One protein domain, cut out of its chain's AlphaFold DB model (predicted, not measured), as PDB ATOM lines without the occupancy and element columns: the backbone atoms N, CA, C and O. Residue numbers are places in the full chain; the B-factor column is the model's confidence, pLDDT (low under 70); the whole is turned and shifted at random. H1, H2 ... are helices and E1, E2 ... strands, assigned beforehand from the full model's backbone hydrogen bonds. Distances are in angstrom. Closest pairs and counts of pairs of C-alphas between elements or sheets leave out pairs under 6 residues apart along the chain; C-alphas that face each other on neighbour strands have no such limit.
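AT A GLANCE: This is residues 18 to 81 of the 270 residues of the protein "Putative disease resistance protein" of Vitis vinifera (UniProt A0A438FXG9). A small wall of three parallel strands has its helices gathered over one face, the other face bare. H2 runs along E2 and E3, H1 lies side by side with H2, and short H3 makes a corner with H2 and ends near the start of E2, with the C-alphas of Cys 72 and Glu 49 4.9 A apart. The printed part has 64 residues with three named helices and three named strands, in chain order E1, H1, E2, H2, H3, E3; the sheet's order is E1 E2 E3, all parallel, and the class is mixed, helices and strands. The whole is compact, radius of gyration of the C-alphas 11.0 A, and only just elongated, spanning 32 by 21 by 16 A.

IN THESE COORDINATES: Find C-alpha 20 at (6.578, -25.829, -31.356), where E1 begins; it runs to residue 23. Next come H1, residues 35 to 43, 12.5 A long, and E2, residues 49 to 54, 16.0 A. H2 holds residues 57 to 65, 12.1 A, and H3 residues 67 to 72. E3, residues 73 to 78, spans 13.0 A and ends at (12.844, -15.038, -16.647).

HOW THE PARTS SIT: Look at inner strand E2: N 21 and O 49 of E1 and E2 are 2.8 A apart, N 54 and O 77 of E2 and E3 also 2.8 A, within hydrogen-bond range. E1, H1, E2 and E2, H2 H3, E3 are strand-helix-strand units, parallel neighbours with helices between, both crossovers right-handed. H2 is on the sheet at a height of 10.2 A; its closest C-alphas to E2 are Ile 60 and Leu 54, 6.5 A. H1 touches H2 at a shallow tilt of 16 degrees, the same way, closest C-alphas Arg 35 and Ser 59, 4.9 A. H3 only grazes the sheet with residues 69 to 72. In H1, H2 and H3 every O i to N i+4 pair is within hydrogen-bond range.

THE WHOLE: The C-alphas farthest apart, Lys 45 and Pro 81, are 33.1 A apart. The printed part has no cut; the link E1 to H1 is long. Residues 26 to 32 and 46 have pLDDT under 70.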
ATOM      1  N   LEU A  18      -0.124 -27.920 -33.016       77.44
ATOM      2  CA  LEU A  18       1.051 -27.134 -32.642       77.44
ATOM      3  C   LEU A  18       2.136 -28.019 -32.001       77.44
ATOM      4  O   LEU A  18       1.947 -28.583 -30.925       77.44
ATOM      5  N   GLN A  19       3.286 -28.138 -32.666       82.81
ATOM      6  CA  GLN A  19       4.430 -28.911 -32.162       82.81
ATOM      7  C   GLN A  19       5.487 -28.040 -31.487       82.81
ATOM      8  O   GLN A  19       6.127 -28.500 -30.550       82.81
ATOM      9  N   LEU A  20       5.640 -26.790 -31.922       84.81
ATOM     10  CA  LEU A  20       6.578 -25.829 -31.356       84.81
ATOM     11  C   LEU A  20       5.824 -24.545 -31.021       84.81
ATOM     12  O   LEU A  20       5.194 -23.952 -31.895       84.81
ATOM     13  N   PHE A  21       5.921 -24.115 -29.770       86.94
ATOM     14  CA  PHE A  21       5.489 -22.801 -29.325       86.94
ATOM     15  C   PHE A  21       6.706 -21.994 -28.878       86.94
ATOM     16  O   PHE A  21       7.509 -22.467 -28.074       86.94
ATOM     17  N   SER A  22       6.845 -20.774 -29.391       89.19
ATOM     18  CA  SER A  22       7.957 -19.896 -29.042       89.19
ATOM     19  C   SER A  22       7.482 -18.458 -28.893       89.19
ATOM     20  O   SER A  22       6.978 -17.871 -29.848       89.19
ATOM     21  N   ILE A  23       7.676 -17.904 -27.698       87.25
ATOM     22  CA  ILE A  23       7.582 -16.472 -27.417       87.25
ATOM     23  C   ILE A  23       8.837 -16.070 -26.638       87.25
ATOM     24  O   ILE A  23       8.982 -16.299 -25.437       87.25
ATOM     25  N   MET A  24       9.824 -15.601 -27.391       85.75
ATOM     26  CA  MET A  24      11.165 -15.321 -26.901       85.75
ATOM     27  C   MET A  24      11.463 -13.861 -27.143       85.75
ATOM     28  O   MET A  24      11.448 -13.412 -28.290       85.75
ATOM     29  N   ASP A  25      11.769 -13.154 -26.071       79.44
ATOM     30  CA  ASP A  25      11.979 -11.728 -26.133       79.44
ATOM     31  C   ASP A  25      13.470 -11.417 -26.086       79.44
ATOM     32  O   ASP A  25      14.280 -12.053 -25.403       79.44
ATOM     33  N   SER A  26      13.845 -10.436 -26.900       65.88
ATOM     34  CA  SER A  26      15.213  -9.918 -26.964       65.88
ATOM     35  C   SER A  26      15.354  -8.559 -26.282       65.88
ATOM     36  O   SER A  26      16.468  -8.046 -26.203       65.88
ATOM     37  N   GLN A  27      14.244  -7.976 -25.812       55.31
ATOM     38  CA  GLN A  27      14.174  -6.626 -25.258       55.31
ATOM     39  C   GLN A  27      13.349  -6.609 -23.964       55.31
ATOM     40  O   GLN A  27      12.337  -7.299 -23.849       55.31
ATOM     41  N   GLU A  28      13.814  -5.818 -22.998       53.47
ATOM     42  CA  GLU A  28      13.288  -5.703 -21.627       53.47
ATOM     43  C   GLU A  28      11.940  -4.958 -21.536       53.47
ATOM     44  O   GLU A  28      11.290  -5.001 -20.496       53.47
ATOM     45  N   ASP A  29      11.487  -4.319 -22.621       53.84
ATOM     46  CA  ASP A  29      10.312  -3.430 -22.620       53.84
ATOM     47  C   ASP A  29       8.954  -4.159 -22.672       53.84
ATOM     48  O   ASP A  29       7.898  -3.521 -22.647       53.84
ATOM     49  N   ILE A  30       8.947  -5.493 -22.760       59.75
ATOM     50  CA  ILE A  30       7.715  -6.285 -22.846       59.75
ATOM     51  C   ILE A  30       7.332  -6.742 -21.442       59.75
ATOM     52  O   ILE A  30       7.823  -7.740 -20.934       59.75
ATOM     53  N   GLN A  31       6.433  -6.001 -20.802       60.84
ATOM     54  CA  GLN A  31       5.854  -6.378 -19.516       60.84
ATOM     55  C   GLN A  31       4.460  -6.966 -19.759       60.84
ATOM     56  O   GLN A  31       3.553  -6.261 -20.192       60.84
ATOM     57  N   GLY A  32       4.281  -8.264 -19.497       69.06
ATOM     58  CA  GLY A  32       3.020  -8.955 -19.772       69.06
ATOM     59  C   GLY A  32       2.727 -10.099 -18.806       69.06
ATOM     60  O   GLY A  32       3.622 -10.831 -18.380       69.06
ATOM     61  N   ASP A  33       1.450 -10.255 -18.456       80.19
ATOM     62  CA  ASP A  33       0.956 -11.413 -17.717       80.19
ATOM     63  C   ASP A  33       0.552 -12.526 -18.694       80.19
ATOM     64  O   ASP A  33      -0.483 -12.461 -19.355       80.19
ATOM     65  N   TYR A  34       1.364 -13.579 -18.751       85.19
ATOM     66  CA  TYR A  34       1.159 -14.720 -19.641       85.19
ATOM     67  C   TYR A  34       0.287 -15.832 -19.044       85.19
ATOM     68  O   TYR A  34       0.277 -16.943 -19.572       85.19
ATOM     69  N   ARG A  35      -0.463 -15.593 -17.959       87.56
ATOM     70  CA  ARG A  35      -1.331 -16.630 -17.365       87.56
ATOM     71  C   ARG A  35      -2.350 -17.201 -18.352       87.56
ATOM     72  O   ARG A  35      -2.374 -18.411 -18.539       87.56
ATOM     73  N   ALA A  36      -3.114 -16.345 -19.032       86.62
ATOM     74  CA  ALA A  36      -4.110 -16.786 -20.014       86.62
ATOM     75  C   ALA A  36      -3.466 -17.574 -21.171       86.62
ATOM     76  O   ALA A  36      -3.977 -18.606 -21.597       86.62
ATOM     77  N   LEU A  37      -2.288 -17.129 -21.619       88.06
ATOM     78  CA  LEU A  37      -1.490 -17.827 -22.622       88.06
ATOM     79  C   LEU A  37      -1.105 -19.242 -22.156       88.06
ATOM     80  O   LEU A  37      -1.255 -20.210 -22.899       88.06
ATOM     81  N   LEU A  38      -0.599 -19.368 -20.929       90.19
ATOM     82  CA  LEU A  38      -0.195 -20.652 -20.354       90.19
ATOM     83  C   LEU A  38      -1.392 -21.598 -20.180       90.19
ATOM     84  O   LEU A  38      -1.265 -22.783 -20.479       90.19
ATOM     85  N   GLU A  39      -2.549 -21.079 -19.767       89.69
ATOM     86  CA  GLU A  39      -3.799 -21.844 -19.662       89.69
ATOM     87  C   GLU A  39      -4.258 -22.378 -21.032       89.69
ATOM     88  O   GLU A  39      -4.638 -23.545 -21.160       89.69
ATOM     89  N   GLU A  40      -4.154 -21.574 -22.094       88.12
ATOM     90  CA  GLU A  40      -4.457 -22.024 -23.458       88.12
ATOM     91  C   GLU A  40      -3.488 -23.092 -23.964       88.12
ATOM     92  O   GLU A  40      -3.910 -24.087 -24.561       88.12
ATOM     93  N   LEU A  41      -2.191 -22.906 -23.711       87.94
ATOM     94  CA  LEU A  41      -1.163 -23.888 -24.042       87.94
ATOM     95  C   LEU A  41      -1.439 -25.214 -23.318       87.94
ATOM     96  O   LEU A  41      -1.407 -26.293 -23.924       87.94
ATOM     97  N   GLU A  42      -1.777 -25.160 -22.033       88.50
ATOM     98  CA  GLU A  42      -2.150 -26.340 -21.262       88.50
ATOM     99  C   GLU A  42      -3.353 -27.076 -21.877       88.50
ATOM    100  O   GLU A  42      -3.322 -28.308 -21.964       88.50
ATOM    101  N   GLY A  43      -4.334 -26.350 -22.424       85.62
ATOM    102  CA  GLY A  43      -5.513 -26.905 -23.099       85.62
ATOM    103  C   GLY A  43      -5.259 -27.624 -24.434       85.62
ATOM    104  O   GLY A  43      -6.123 -28.373 -24.899       85.62
ATOM    105  N   LEU A  44      -4.088 -27.456 -25.065       83.25
ATOM    106  CA  LEU A  44      -3.778 -28.112 -26.344       83.25
ATOM    107  C   LEU A  44      -3.750 -29.645 -26.224       83.25
ATOM    108  O   LEU A  44      -3.306 -30.197 -25.226       83.25
ATOM    109  N   LYS A  45      -4.153 -30.396 -27.252       76.88
ATOM    110  CA  LYS A  45      -4.057 -31.873 -27.188       76.88
ATOM    111  C   LYS A  45      -2.624 -32.377 -27.358       76.88
ATOM    112  O   LYS A  45      -2.209 -33.302 -26.667       76.88
ATOM    113  N   CYS A  46      -1.879 -31.746 -28.257       65.12
ATOM    114  CA  CYS A  46      -0.500 -32.083 -28.577       65.12
ATOM    115  C   CYS A  46       0.371 -30.853 -28.338       65.12
ATOM    116  O   CYS A  46      -0.005 -29.751 -28.722       65.12
ATOM    117  N   MET A  47       1.516 -31.049 -27.692       73.94
ATOM    118  CA  MET A  47       2.527 -30.016 -27.506       73.94
ATOM    119  C   MET A  47       3.892 -30.693 -27.517       73.94
ATOM    120  O   MET A  47       4.106 -31.643 -26.765       73.94
ATOM    121  N   GLY A  48       4.776 -30.251 -28.407       81.25
ATOM    122  CA  GLY A  48       6.145 -30.754 -28.471       81.25
ATOM    123  C   GLY A  48       7.051 -29.928 -27.570       81.25
ATOM    124  O   GLY A  48       7.393 -30.353 -26.469       81.25
ATOM    125  N   GLU A  49       7.396 -28.731 -28.031       90.56
ATOM    126  CA  GLU A  49       8.416 -27.876 -27.432       90.56
ATOM    127  C   GLU A  49       7.871 -26.481 -27.125       90.56
ATOM    128  O   GLU A  49       7.142 -25.892 -27.924       90.56
ATOM    129  N   VAL A  50       8.237 -25.956 -25.956       91.81
ATOM    130  CA  VAL A  50       7.870 -24.617 -25.488       91.81
ATOM    131  C   VAL A  50       9.130 -23.828 -25.175       91.81
ATOM    132  O   VAL A  50       9.953 -24.258 -24.358       91.81
ATOM    133  N   PHE A  51       9.255 -22.664 -25.808       94.19
ATOM    134  CA  PHE A  51      10.256 -21.643 -25.515       94.19
ATOM    135  C   PHE A  51       9.509 -20.389 -25.051       94.19
ATOM    136  O   PHE A  51       8.677 -19.871 -25.800       94.19
ATOM    137  N   ILE A  52       9.747 -19.924 -23.825       92.81
ATOM    138  CA  ILE A  52       8.956 -18.825 -23.255       92.81
ATOM    139  C   ILE A  52       9.784 -17.859 -22.410       92.81
ATOM    140  O   ILE A  52      10.670 -18.277 -21.659       92.81
ATOM    141  N   SER A  53       9.425 -16.580 -22.507       93.31
ATOM    142  CA  SER A  53       9.868 -15.489 -21.635       93.31
ATOM    143  C   SER A  53       8.763 -15.137 -20.647       93.31
ATOM    144  O   SER A  53       7.610 -14.982 -21.040       93.31
ATOM    145  N   LEU A  54       9.088 -15.046 -19.358       93.12
ATOM    146  CA  LEU A  54       8.133 -14.743 -18.293       93.12
ATOM    147  C   LEU A  54       8.593 -13.551 -17.456       93.12
ATOM    148  O   LEU A  54       9.750 -13.482 -17.045       93.12
ATOM    149  N   TYR A  55       7.647 -12.667 -17.137       91.81
ATOM    150  CA  TYR A  55       7.916 -11.367 -16.506       91.81
ATOM    151  C   TYR A  55       7.253 -11.186 -15.141       91.81
ATOM    152  O   TYR A  55       7.469 -10.184 -14.466       91.81
ATOM    153  N   SER A  56       6.414 -12.139 -14.730       91.50
ATOM    154  CA  SER A  56       5.632 -12.020 -13.504       91.50
ATOM    155  C   SER A  56       5.639 -13.313 -12.698       91.50
ATOM    156  O   SER A  56       5.608 -14.419 -13.250       91.50
ATOM    157  N   VAL A  57       5.629 -13.168 -11.370       93.00
ATOM    158  CA  VAL A  57       5.524 -14.295 -10.436       93.00
ATOM    159  C   VAL A  57       4.284 -15.153 -10.729       93.00
ATOM    160  O   VAL A  57       4.443 -16.372 -10.811       93.00
ATOM    161  N   PRO A  58       3.080 -14.588 -10.976       93.50
ATOM    162  CA  PRO A  58       1.909 -15.398 -11.306       93.50
ATOM    163  C   PRO A  58       2.082 -16.247 -12.571       93.50
ATOM    164  O   PRO A  58       1.708 -17.416 -12.560       93.50
ATOM    165  N   SER A  59       2.688 -15.722 -13.642       92.81
ATOM    166  CA  SER A  59       2.919 -16.520 -14.856       92.81
ATOM    167  C   SER A  59       3.928 -17.654 -14.607       92.81
ATOM    168  O   SER A  59       3.722 -18.779 -15.059       92.81
ATOM    169  N   ILE A  60       4.987 -17.399 -13.829       93.00
ATOM    170  CA  ILE A  60       5.972 -18.425 -13.439       93.00
ATOM    171  C   ILE A  60       5.319 -19.508 -12.575       93.00
ATOM    172  O   ILE A  60       5.595 -20.693 -12.761       93.00
ATOM    173  N   GLN A  61       4.418 -19.127 -11.669       92.12
ATOM    174  CA  GLN A  61       3.643 -20.063 -10.853       92.12
ATOM    175  C   GLN A  61       2.686 -20.902 -11.703       92.12
ATOM    176  O   GLN A  61       2.647 -22.118 -11.531       92.12
ATOM    177  N   THR A  62       1.966 -20.300 -12.654       92.38
ATOM    178  CA  THR A  62       1.099 -21.040 -13.585       92.38
ATOM    179  C   THR A  62       1.898 -22.064 -14.390       92.38
ATOM    180  O   THR A  62       1.522 -23.235 -14.426       92.38
ATOM    181  N   LEU A  63       3.051 -21.674 -14.944       92.56
ATOM    182  CA  LEU A  63       3.959 -22.602 -15.628       92.56
ATOM    183  C   LEU A  63       4.425 -23.728 -14.686       92.56
ATOM    184  O   LEU A  63       4.429 -24.902 -15.059       92.56
ATOM    185  N   SER A  64       4.791 -23.372 -13.455       89.38
ATOM    186  CA  SER A  64       5.285 -24.302 -12.434       89.38
ATOM    187  C   SER A  64       4.214 -25.249 -11.896       89.38
ATOM    188  O   SER A  64       4.564 -26.296 -11.361       89.38
ATOM    189  N   ASN A  65       2.928 -24.937 -12.040       90.06
ATOM    190  CA  ASN A  65       1.834 -25.796 -11.587       90.06
ATOM    191  C   ASN A  65       1.347 -26.771 -12.669       90.06
ATOM    192  O   ASN A  65       0.720 -27.777 -12.337       90.06
ATOM    193  N   SER A  66       1.678 -26.535 -13.942       90.81
ATOM    194  CA  SER A  66       1.286 -27.421 -15.040       90.81
ATOM    195  C   SER A  66       2.335 -28.497 -15.322       90.81
ATOM    196  O   SER A  66       3.377 -28.247 -15.932       90.81
ATOM    197  N   HIS A  67       2.026 -29.745 -14.969       87.50
ATOM    198  CA  HIS A  67       2.875 -30.902 -15.287       87.50
ATOM    199  C   HIS A  67       3.122 -31.088 -16.783       87.50
ATOM    200  O   HIS A  67       4.172 -31.584 -17.194       87.50
ATOM    201  N   LYS A  68       2.153 -30.698 -17.611       89.06
ATOM    202  CA  LYS A  68       2.279 -30.790 -19.059       89.06
ATOM    203  C   LYS A  68       3.270 -29.752 -19.580       89.06
ATOM    204  O   LYS A  68       4.210 -30.127 -20.277       89.06
ATOM    205  N   LEU A  69       3.113 -28.484 -19.195       90.69
ATOM    206  CA  LEU A  69       4.030 -27.426 -19.626       90.69
ATOM    207  C   LEU A  69       5.449 -27.662 -19.104       90.69
ATOM    208  O   LEU A  69       6.404 -27.497 -19.860       90.69
ATOM    209  N   GLN A  70       5.594 -28.153 -17.868       89.62
ATOM    210  CA  GLN A  70       6.893 -28.532 -17.306       89.62
ATOM    211  C   GLN A  70       7.679 -29.495 -18.208       89.62
ATOM    212  O   GLN A  70       8.899 -29.384 -18.328       89.62
ATOM    213  N   ARG A  71       6.989 -30.456 -18.835       88.81
ATOM    214  CA  ARG A  71       7.606 -31.488 -19.682       88.81
ATOM    215  C   ARG A  71       7.879 -31.015 -21.109       88.81
ATOM    216  O   ARG A  71       8.763 -31.568 -21.754       88.81
ATOM    217  N   CYS A  72       7.143 -30.023 -21.594       91.00
ATOM    218  CA  CYS A  72       7.335 -29.463 -22.932       91.00
ATOM    219  C   CYS A  72       8.344 -28.303 -22.948       91.00
ATOM    220  O   CYS A  72       8.850 -27.944 -24.009       91.00
ATOM    221  N   LEU A  73       8.649 -27.711 -21.790       92.69
ATOM    222  CA  LEU A  73       9.550 -26.568 -21.684       92.69
ATOM    223  C   LEU A  73      11.004 -26.949 -21.991       92.69
ATOM    224  O   LEU A  73      11.608 -27.775 -21.304       92.69
ATOM    225  N   LYS A  74      11.572 -26.290 -23.003       95.25
ATOM    226  CA  LYS A  74      12.971 -26.448 -23.428       95.25
ATOM    227  C   LYS A  74      13.809 -25.210 -23.164       95.25
ATOM    228  O   LYS A  74      14.977 -25.334 -22.803       95.25
ATOM    229  N   ILE A  75      13.222 -24.025 -23.310       96.38
ATOM    230  CA  ILE A  75      13.909 -22.757 -23.070       96.38
ATOM    231  C   ILE A  75      13.039 -21.890 -22.171       96.38
ATOM    232  O   ILE A  75      11.881 -21.630 -22.495       96.38
ATOM    233  N   LEU A  76      13.623 -21.437 -21.067       96.31
ATOM    234  CA  LEU A  76      12.988 -20.523 -20.131       96.31
ATOM    235  C   LEU A  76      13.822 -19.252 -20.003       96.31
ATOM    236  O   LEU A  76      15.000 -19.308 -19.644       96.31
ATOM    237  N   GLN A  77      13.181 -18.121 -20.269       95.75
ATOM    238  CA  GLN A  77      13.663 -16.782 -19.974       95.75
ATOM    239  C   GLN A  77      12.837 -16.196 -18.825       95.75
ATOM    240  O   GLN A  77      11.610 -16.227 -18.865       95.75
ATOM    241  N   VAL A  78      13.496 -15.674 -17.795       95.50
ATOM    242  CA  VAL A  78      12.844 -15.038 -16.647       95.50
ATOM    243  C   VAL A  78      13.353 -13.609 -16.507       95.50
ATOM    244  O   VAL A  78      14.544 -13.393 -16.296       95.50
ATOM    245  N   PHE A  79      12.426 -12.660 -16.598       93.69
ATOM    246  CA  PHE A  79      12.624 -11.218 -16.474       93.69
ATOM    247  C   PHE A  79      11.658 -10.665 -15.418       93.69
ATOM    248  O   PHE A  79      10.798  -9.836 -15.701       93.69
ATOM    249  N   CYS A  80      11.727 -11.206 -14.200       92.94
ATOM    250  CA  CYS A  80      10.763 -10.934 -13.138       92.94
ATOM    251  C   CYS A  80      11.468 -10.291 -11.931       92.94
ATOM    252  O   CYS A  80      11.965 -11.021 -11.076       92.94
ATOM    253  N   PRO A  81      11.490  -8.951 -11.801       92.56
ATOM    254  CA  PRO A  81      12.195  -8.266 -10.711       92.56
ATOM    255  C   PRO A  81      11.758  -8.696  -9.306       92.56
ATOM    256  O   PRO A  81      12.558  -8.677  -8.371       92.56
TER     257      PRO A  81